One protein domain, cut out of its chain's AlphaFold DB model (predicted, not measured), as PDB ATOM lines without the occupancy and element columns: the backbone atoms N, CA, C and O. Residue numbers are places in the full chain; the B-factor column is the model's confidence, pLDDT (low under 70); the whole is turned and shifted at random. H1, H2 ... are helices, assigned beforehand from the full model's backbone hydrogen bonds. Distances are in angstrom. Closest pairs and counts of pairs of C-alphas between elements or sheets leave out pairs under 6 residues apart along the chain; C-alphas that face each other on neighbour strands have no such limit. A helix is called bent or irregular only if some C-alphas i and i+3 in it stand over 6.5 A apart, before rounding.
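This is residues 25 to 88 of the 561 residues of the protein "WIYLD domain-containing protein" of Ananas comosus var. bracteatus (UniProt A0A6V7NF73). A small body of helices has one long arm: H1 and residues 71 to 75 of H4 pack on H2, H4 crosses H2, and the short H3 sits at the corner where H4 begins. Residues 79 to 88 of H4 stick out from this body and make the length. The printed part has 64 residues with four named helices, H1 to H4 in order, and no named strand; the class is all helix. It is compact, with a radius of gyration of the C-alphas of 12.2 A, and spans 39 by 26 by 19 A.

H1, residues 25 to 37, begins at C-alpha 25 (-49.657, 54.645, -30.767) and is 19.1 A long. It is neither bent nor irregular, but only just: C-alphas 33 and 36 are 6.4 A apart. H2, residues 41 to 55, measures 21.0 A, and H3, residues 60 to 64, 6.0 A. H4, residues 69 to 88, runs 28.7 A to C-alpha 88 (-40.267, 31.422, 0.214).

H2 is the hub. It touches H1, closest at the C-alphas of Ile 31 and Arg 41, 6.0 A, with a steep tilt of 53 degrees, opposite ways. H4 touches H2 with residues 71 to 75 alone, about perpendicular at 75 degrees; the C-alphas of Thr 47 and Val 71 come closest, 6.4 A. H2, with residues 48 to 52 alone, and H3 only just touch, with 3 pairs of C-alphas within 8 A, the closest those of Leu 52 and Trp 60, 7.2 A. H3 and H4 touch only at the corner, closest at the C-alphas of Ile 63 and Thr 70, 6.0 A. H1 is near H3 and H4. Every O i to N i+4 pair is within hydrogen-bond range in H2, H3 and H4; in H1, 7 of 9 are.

The C-alphas of Lys 25 and Val 88 are the two farthest apart, 39.8 A. Without residues 79 to 88, which stand free, the body spans 27 by 24 by 19 A. The printed part has no cut, and its three links are tight. Mean pLDDT of the printed part is 78.0; residues 57, 65 to 67 and 82 to 88 are under 70.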
ATOM      1  N   LYS A  25     -48.442  55.301 -30.244       71.06
ATOM      2  CA  LYS A  25     -49.657  54.645 -30.767       71.06
ATOM      3  C   LYS A  25     -49.727  53.126 -30.581       71.06
ATOM      4  O   LYS A  25     -50.825  52.591 -30.544       71.06
ATOM      5  N   ARG A  26     -48.586  52.435 -30.517       80.19
ATOM      6  CA  ARG A  26     -48.555  50.966 -30.416       80.19
ATOM      7  C   ARG A  26     -48.708  50.474 -28.983       80.19
ATOM      8  O   ARG A  26     -49.467  49.548 -28.743       80.19
ATOM      9  N   ILE A  27     -48.056  51.145 -28.030       82.69
ATOM     10  CA  ILE A  27     -48.258  50.858 -26.605       82.69
ATOM     11  C   ILE A  27     -49.696  51.219 -26.225       82.69
ATOM     12  O   ILE A  27     -50.360  50.409 -25.595       82.69
ATOM     13  N   ASP A  28     -50.219  52.361 -26.686       81.44
ATOM     14  CA  ASP A  28     -51.618  52.733 -26.439       81.44
ATOM     15  C   ASP A  28     -52.606  51.712 -27.033       81.44
ATOM     16  O   ASP A  28     -53.555  51.330 -26.358       81.44
ATOM     17  N   ALA A  29     -52.344  51.188 -28.237       83.69
ATOM     18  CA  ALA A  29     -53.157  50.121 -28.832       83.69
ATOM     19  C   ALA A  29     -53.080  48.794 -28.055       83.69
ATOM     20  O   ALA A  29     -54.068  48.063 -27.992       83.69
ATOM     21  N   ALA A  30     -51.929  48.477 -27.455       83.19
ATOM     22  CA  ALA A  30     -51.784  47.315 -26.582       83.19
ATOM     23  C   ALA A  30     -52.527  47.511 -25.254       83.19
ATOM     24  O   ALA A  30     -53.198  46.597 -24.781       83.19
ATOM     25  N   ILE A  31     -52.473  48.714 -24.680       82.38
ATOM     26  CA  ILE A  31     -53.226  49.064 -23.472       82.38
ATOM     27  C   ILE A  31     -54.732  48.971 -23.739       82.38
ATOM     28  O   ILE A  31     -55.442  48.351 -22.956       82.38
ATOM     29  N   ASP A  32     -55.221  49.532 -24.846       81.88
ATOM     30  CA  ASP A  32     -56.647  49.493 -25.190       81.88
ATOM     31  C   ASP A  32     -57.152  48.057 -25.432       81.88
ATOM     32  O   ASP A  32     -58.328  47.777 -25.209       81.88
ATOM     33  N   ALA A  33     -56.271  47.135 -25.838       80.31
ATOM     34  CA  ALA A  33     -56.598  45.719 -26.005       80.31
ATOM     35  C   ALA A  33     -56.533  44.911 -24.695       80.31
ATOM     36  O   ALA A  33     -57.330  43.993 -24.509       80.31
ATOM     37  N   LEU A  34     -55.600  45.236 -23.793       82.88
ATOM     38  CA  LEU A  34     -55.317  44.447 -22.587       82.88
ATOM     39  C   LEU A  34     -56.022  44.965 -21.324       82.88
ATOM     40  O   LEU A  34     -56.328  44.179 -20.430       82.88
ATOM     41  N   VAL A  35     -56.343  46.259 -21.243       81.69
ATOM     42  CA  VAL A  35     -57.096  46.828 -20.108       81.69
ATOM     43  C   VAL A  35     -58.507  46.238 -19.980       81.69
ATOM     44  O   VAL A  35     -58.895  45.907 -18.861       81.69
ATOM     45  N   PRO A  36     -59.272  46.010 -21.071       78.69
ATOM     46  CA  PRO A  36     -60.552  45.304 -20.989       78.69
ATOM     47  C   PRO A  36     -60.447  43.858 -20.478       78.69
ATOM     48  O   PRO A  36     -61.455  43.297 -20.060       78.69
ATOM     49  N   LEU A  37     -59.250  43.256 -20.501       72.12
ATOM     50  CA  LEU A  37     -58.980  41.913 -19.970       72.12
ATOM     51  C   LEU A  37     -58.604  41.921 -18.478       72.12
ATOM     52  O   LEU A  37     -58.361  40.858 -17.915       72.12
ATOM     53  N   GLY A  38     -58.569  43.094 -17.834       80.50
ATOM     54  CA  GLY A  38     -58.300  43.244 -16.400       80.50
ATOM     55  C   GLY A  38     -56.858  43.621 -16.044       80.50
ATOM     56  O   GLY A  38     -56.557  43.799 -14.866       80.50
ATOM     57  N   PHE A  39     -55.964  43.798 -17.022       84.62
ATOM     58  CA  PHE A  39     -54.582  44.211 -16.756       84.62
ATOM     59  C   PHE A  39     -54.471  45.724 -16.532       84.62
ATOM     60  O   PHE A  39     -55.048  46.527 -17.268       84.62
ATOM     61  N   SER A  40     -53.682  46.142 -15.537       83.06
ATOM     62  CA  SER A  40     -53.459  47.567 -15.285       83.06
ATOM     63  C   SER A  40     -52.574  48.191 -16.371       83.06
ATOM     64  O   SER A  40     -51.633  47.578 -16.888       83.06
ATOM     65  N   ARG A  41     -52.851  49.457 -16.707       83.31
ATOM     66  CA  ARG A  41     -52.094  50.226 -17.712       83.31
ATOM     67  C   ARG A  41     -50.585  50.226 -17.430       83.31
ATOM     68  O   ARG A  41     -49.778  50.208 -18.360       83.31
ATOM     69  N   GLU A  42     -50.219  50.263 -16.155       85.06
ATOM     70  CA  GLU A  42     -48.838  50.337 -15.677       85.06
ATOM     71  C   GLU A  42     -48.089  49.020 -15.899       85.06
ATOM     72  O   GLU A  42     -46.976  49.040 -16.430       85.06
ATOM     73  N   VAL A  43     -48.731  47.887 -15.599       86.75
ATOM     74  CA  VAL A  43     -48.171  46.542 -15.805       86.75
ATOM     75  C   VAL A  43     -47.969  46.259 -17.294       86.75
ATOM     76  O   VAL A  43     -46.890  45.826 -17.701       86.75
ATOM     77  N   VAL A  44     -48.947  46.607 -18.138       84.38
ATOM     78  CA  VAL A  44     -48.839  46.466 -19.602       84.38
ATOM     79  C   VAL A  44     -47.692  47.318 -20.165       84.38
ATOM     80  O   VAL A  44     -46.894  46.856 -20.979       84.38
ATOM     81  N   CYS A  45     -47.549  48.567 -19.710       86.75
ATOM     82  CA  CYS A  45     -46.450  49.423 -20.160       86.75
ATOM     83  C   CYS A  45     -45.074  48.921 -19.696       86.75
ATOM     84  O   CYS A  45     -44.102  49.041 -20.447       86.75
ATOM     85  N   LYS A  46     -44.972  48.407 -18.464       88.31
ATOM     86  CA  LYS A  46     -43.724  47.877 -17.891       88.31
ATOM     87  C   LYS A  46     -43.257  46.648 -18.672       88.31
ATOM     88  O   LYS A  46     -42.117  46.622 -19.136       88.31
ATOM     89  N   THR A  47     -44.150  45.688 -18.887       86.69
ATOM     90  CA  THR A  47     -43.851  44.436 -19.598       86.69
ATOM     91  C   THR A  47     -43.493  44.671 -21.060       86.69
ATOM     92  O   THR A  47     -42.458  44.184 -21.507       86.69
ATOM     93  N   ILE A  48     -44.223  45.523 -21.789       86.38
ATOM     94  CA  ILE A  48     -43.872  45.870 -23.178       86.38
ATOM     95  C   ILE A  48     -42.495  46.541 -23.260       86.38
ATOM     96  O   ILE A  48     -41.706  46.221 -24.147       86.38
ATOM     97  N   LYS A  49     -42.156  47.444 -22.329       86.12
ATOM     98  CA  LYS A  49     -40.818  48.063 -22.291       86.12
ATOM     99  C   LYS A  49     -39.718  47.045 -21.989       86.12
ATOM    100  O   LYS A  49     -38.628  47.174 -22.539       86.12
ATOM    101  N   ASN A  50     -39.984  46.053 -21.141       84.50
ATOM    102  CA  ASN A  50     -39.036  44.978 -20.848       84.50
ATOM    103  C   ASN A  50     -38.851  44.053 -22.057       84.50
ATOM    104  O   ASN A  50     -37.718  43.777 -22.441       84.50
ATOM    105  N   LEU A  51     -39.938  43.671 -22.727       82.50
ATOM    106  CA  LEU A  51     -39.885  42.856 -23.941       82.50
ATOM    107  C   LEU A  51     -39.170  43.594 -25.082       82.50
ATOM    108  O   LEU A  51     -38.309  43.016 -25.736       82.50
ATOM    109  N   LEU A  52     -39.419  44.892 -25.279       83.06
ATOM    110  CA  LEU A  52     -38.701  45.688 -26.285       83.06
ATOM    111  C   LEU A  52     -37.206  45.858 -25.976       83.06
ATOM    112  O   LEU A  52     -36.414  46.018 -26.900       83.06
ATOM    113  N   LYS A  53     -36.787  45.783 -24.705       85.06
ATOM    114  CA  LYS A  53     -35.355  45.719 -24.360       85.06
ATOM    115  C   LYS A  53     -34.722  44.389 -24.773       85.06
ATOM    116  O   LYS A  53     -33.556  44.385 -25.143       85.06
ATOM    117  N   VAL A  54     -35.476  43.288 -24.712       81.56
ATOM    118  CA  VAL A  54     -35.004  41.942 -25.083       81.56
ATOM    119  C   VAL A  54     -35.004  41.749 -26.602       81.56
ATOM    120  O   VAL A  54     -34.044  41.221 -27.156       81.56
ATOM    121  N   TYR A  55     -36.056  42.203 -27.284       77.50
ATOM    122  CA  TYR A  55     -36.238  42.010 -28.726       77.50
ATOM    123  C   TYR A  55     -35.696  43.161 -29.597       77.50
ATOM    124  O   TYR A  55     -35.600  43.006 -30.813       77.50
ATOM    125  N   GLY A  56     -35.328  44.303 -29.005       73.88
ATOM    126  CA  GLY A  56     -34.885  45.506 -29.722       73.88
ATOM    127  C   GLY A  56     -36.038  46.359 -30.277       73.88
ATOM    128  O   GLY A  56     -37.213  46.015 -30.141       73.88
ATOM    129  N   GLU A  57     -35.717  47.491 -30.920       68.00
ATOM    130  CA  GLU A  57     -36.718  48.462 -31.419       68.00
ATOM    131  C   GLU A  57     -37.683  47.872 -32.473       68.00
ATOM    132  O   GLU A  57     -38.841  48.289 -32.552       68.00
ATOM    133  N   ASP A  58     -37.250  46.843 -33.210       71.12
ATOM    134  CA  ASP A  58     -38.057  46.102 -34.196       71.12
ATOM    135  C   ASP A  58     -38.885  44.948 -33.582       71.12
ATOM    136  O   ASP A  58     -39.642  44.271 -34.285       71.12
ATOM    137  N   GLY A  59     -38.800  44.739 -32.263       72.69
ATOM    138  CA  GLY A  59     -39.459  43.648 -31.532       72.69
ATOM    139  C   GLY A  59     -40.990  43.709 -31.492       72.69
ATOM    140  O   GLY A  59     -41.642  42.749 -31.085       72.69
ATOM    141  N   TRP A  60     -41.581  44.811 -31.960       79.62
ATOM    142  CA  TRP A  60     -43.033  45.006 -32.027       79.62
ATOM    143  C   TRP A  60     -43.765  43.928 -32.825       79.62
ATOM    144  O   TRP A  60     -44.903  43.619 -32.494       79.62
ATOM    145  N   VAL A  61     -43.123  43.331 -33.835       73.50
ATOM    146  CA  VAL A  61     -43.734  42.258 -34.636       73.50
ATOM    147  C   VAL A  61     -44.071  41.051 -33.756       73.50
ATOM    148  O   VAL A  61     -45.185  40.550 -33.821       73.50
ATOM    149  N   PHE A  62     -43.167  40.652 -32.862       74.19
ATOM    150  CA  PHE A  62     -43.370  39.517 -31.951       74.19
ATOM    151  C   PHE A  62     -44.329  39.834 -30.793       74.19
ATOM    152  O   PHE A  62     -44.914  38.935 -30.192       74.19
ATOM    153  N   ILE A  63     -44.481  41.121 -30.474       78.38
ATOM    154  CA  ILE A  63     -45.411  41.611 -29.452       78.38
ATOM    155  C   ILE A  63     -46.837  41.689 -30.015       78.38
ATOM    156  O   ILE A  63     -47.787  41.330 -29.330       78.38
ATOM    157  N   GLU A  64     -47.013  42.135 -31.259       77.31
ATOM    158  CA  GLU A  64     -48.328  42.228 -31.914       77.31
ATOM    159  C   GLU A  64     -48.800  40.868 -32.476       77.31
ATOM    160  O   GLU A  64     -50.005  40.643 -32.642       77.31
ATOM    161  N   GLU A  65     -47.880  39.934 -32.740       64.25
ATOM    162  CA  GLU A  65     -48.208  38.579 -33.182       64.25
ATOM    163  C   GLU A  65     -49.066  37.837 -32.138       64.25
ATOM    164  O   GLU A  65     -48.767  37.780 -30.948       64.25
ATOM    165  N   ALA A  66     -50.182  37.265 -32.605       61.94
ATOM    166  CA  ALA A  66     -51.168  36.559 -31.783       61.94
ATOM    167  C   ALA A  66     -51.850  37.401 -30.676       61.94
ATOM    168  O   ALA A  66     -52.220  36.850 -29.642       61.94
ATOM    169  N   CYS A  67     -52.104  38.695 -30.921       68.50
ATOM    170  CA  CYS A  67     -52.896  39.576 -30.042       68.50
ATOM    171  C   CYS A  67     -52.253  39.821 -28.666       68.50
ATOM    172  O   CYS A  67     -52.914  39.666 -27.642       68.50
ATOM    173  N   TYR A  68     -50.973  40.206 -28.635       83.38
ATOM    174  CA  TYR A  68     -50.237  40.493 -27.392       83.38
ATOM    175  C   TYR A  68     -50.079  39.293 -26.456       83.38
ATOM    176  O   TYR A  68     -49.819  39.457 -25.266       83.38
ATOM    177  N   LYS A  69     -50.178  38.073 -26.996       79.19
ATOM    178  CA  LYS A  69     -50.012  36.825 -26.248       79.19
ATOM    179  C   LYS A  69     -48.696  36.779 -25.464       79.19
ATOM    180  O   LYS A  69     -48.705  36.408 -24.300       79.19
ATOM    181  N   THR A  70     -47.598  37.210 -26.078       79.75
ATOM    182  CA  THR A  70     -46.274  37.277 -25.438       79.75
ATOM    183  C   THR A  70     -46.239  38.241 -24.251       79.75
ATOM    184  O   THR A  70     -45.527  38.000 -23.282       79.75
ATOM    185  N   VAL A  71     -47.038  39.312 -24.290       80.00
ATOM    186  CA  VAL A  71     -47.198  40.253 -23.172       80.00
ATOM    187  C   VAL A  71     -48.006  39.610 -22.048       80.00
ATOM    188  O   VAL A  71     -47.627  39.730 -20.890       80.00
ATOM    189  N   ILE A  72     -49.091  38.906 -22.380       81.25
ATOM    190  CA  ILE A  72     -49.942  38.218 -21.399       81.25
ATOM    191  C   ILE A  72     -49.163  37.102 -20.691       81.25
ATOM    192  O   ILE A  72     -49.184  37.038 -19.467       81.25
ATOM    193  N   GLU A  73     -48.442  36.263 -21.441       82.19
ATOM    194  CA  GLU A  73     -47.604  35.191 -20.883       82.19
ATOM    195  C   GLU A  73     -46.539  35.763 -19.936       82.19
ATOM    196  O   GLU A  73     -46.413  35.287 -18.812       82.19
ATOM    197  N   ALA A  74     -45.869  36.856 -20.321       83.38
ATOM    198  CA  ALA A  74     -44.878  37.510 -19.467       83.38
ATOM    199  C   ALA A  74     -45.478  38.106 -18.177       83.38
ATOM    200  O   ALA A  74     -44.848  38.030 -17.126       83.38
ATOM    201  N   ILE A  75     -46.685  38.689 -18.234       85.06
ATOM    202  CA  ILE A  75     -47.367  39.213 -17.036       85.06
ATOM    203  C   ILE A  75     -47.718  38.070 -16.076       85.06
ATOM    204  O   ILE A  75     -47.523  38.204 -14.870       85.06
ATOM    205  N   LEU A  76     -48.233  36.956 -16.600       81.50
ATOM    206  CA  LEU A  76     -48.623  35.806 -15.784       81.50
ATOM    207  C   LEU A  76     -47.406  35.114 -15.161       81.50
ATOM    208  O   LEU A  76     -47.455  34.731 -13.997       81.50
ATOM    209  N   GLU A  77     -46.305  34.994 -15.903       82.00
ATOM    210  CA  GLU A  77     -45.047  34.458 -15.374       82.00
ATOM    211  C   GLU A  77     -44.471  35.345 -14.255       82.00
ATOM    212  O   GLU A  77     -44.058  34.815 -13.225       82.00
ATOM    213  N   GLU A  78     -44.510  36.679 -14.397       80.50
ATOM    214  CA  GLU A  78     -44.049  37.622 -13.358       80.50
ATOM    215  C   GLU A  78     -44.909  37.516 -12.079       80.50
ATOM    216  O   GLU A  78     -44.365  37.500 -10.977       80.50
ATOM    217  N   GLN A  79     -46.230  37.331 -12.206       76.00
ATOM    218  CA  GLN A  79     -47.141  37.145 -11.063       76.00
ATOM    219  C   GLN A  79     -46.945  35.807 -10.330       76.00
ATOM    220  O   GLN A  79     -47.066  35.740  -9.104       76.00
ATOM    221  N   VAL A  80     -46.643  34.732 -11.066       73.94
ATOM    222  CA  VAL A  80     -46.341  33.410 -10.487       73.94
ATOM    223  C   VAL A  80     -45.003  33.430  -9.742       73.94
ATOM    224  O   VAL A  80     -44.859  32.784  -8.704       73.94
ATOM    225  N   GLU A  81     -44.022  34.176 -10.242       70.94
ATOM    226  CA  GLU A  81     -42.726  34.298  -9.573       70.94
ATOM    227  C   GLU A  81     -42.811  35.189  -8.322       70.94
ATOM    228  O   GLU A  81     -42.215  34.861  -7.296       70.94
ATOM    229  N   GLU A  82     -43.611  36.263  -8.356       69.38
ATOM    230  CA  GLU A  82     -43.892  37.100  -7.178       69.38
ATOM    231  C   GLU A  82     -44.583  36.300  -6.060       69.38
ATOM    232  O   GLU A  82     -44.142  36.359  -4.911       69.38
ATOM    233  N   THR A  83     -45.580  35.469  -6.391       68.69
ATOM    234  CA  THR A  83     -46.256  34.595  -5.408       68.69
ATOM    235  C   THR A  83     -45.329  33.517  -4.838       68.69
ATOM    236  O   THR A  83     -45.318  33.296  -3.627       68.69
ATOM    237  N   ARG A  84     -44.467  32.902  -5.660       68.31
ATOM    238  CA  ARG A  84     -43.452  31.942  -5.177       68.31
ATOM    239  C   ARG A  84     -42.404  32.587  -4.274       68.31
ATOM    240  O   ARG A  84     -41.974  31.981  -3.295       68.31
ATOM    241  N   MET A  85     -41.979  33.811  -4.581       61.78
ATOM    242  CA  MET A  85     -41.028  34.545  -3.745       61.78
ATOM    243  C   MET A  85     -41.632  34.979  -2.403       61.78
ATOM    244  O   MET A  85     -40.902  35.062  -1.413       61.78
ATOM    245  N   GLU A  86     -42.937  35.248  -2.347       62.09
ATOM    246  CA  GLU A  86     -43.653  35.530  -1.098       62.09
ATOM    247  C   GLU A  86     -43.794  34.280  -0.217       62.09
ATOM    248  O   GLU A  86     -43.547  34.360   0.988       62.09
ATOM    249  N   GLU A  87     -44.060  33.110  -0.804       59.12
ATOM    250  CA  GLU A  87     -44.100  31.828  -0.078       59.12
ATOM    251  C   GLU A  87     -42.723  31.415   0.475       59.12
ATOM    252  O   GLU A  87     -42.622  30.900   1.590       59.12
ATOM    253  N   VAL A  88     -41.638  31.697  -0.254       61.16
ATOM    254  CA  VAL A  88     -40.267  31.422   0.214       61.16
ATOM    255  C   VAL A  88     -39.847  32.387   1.331       61.16
ATOM    256  O   VAL A  88     -39.204  31.963   2.290       61.16
TER     257      VAL A  88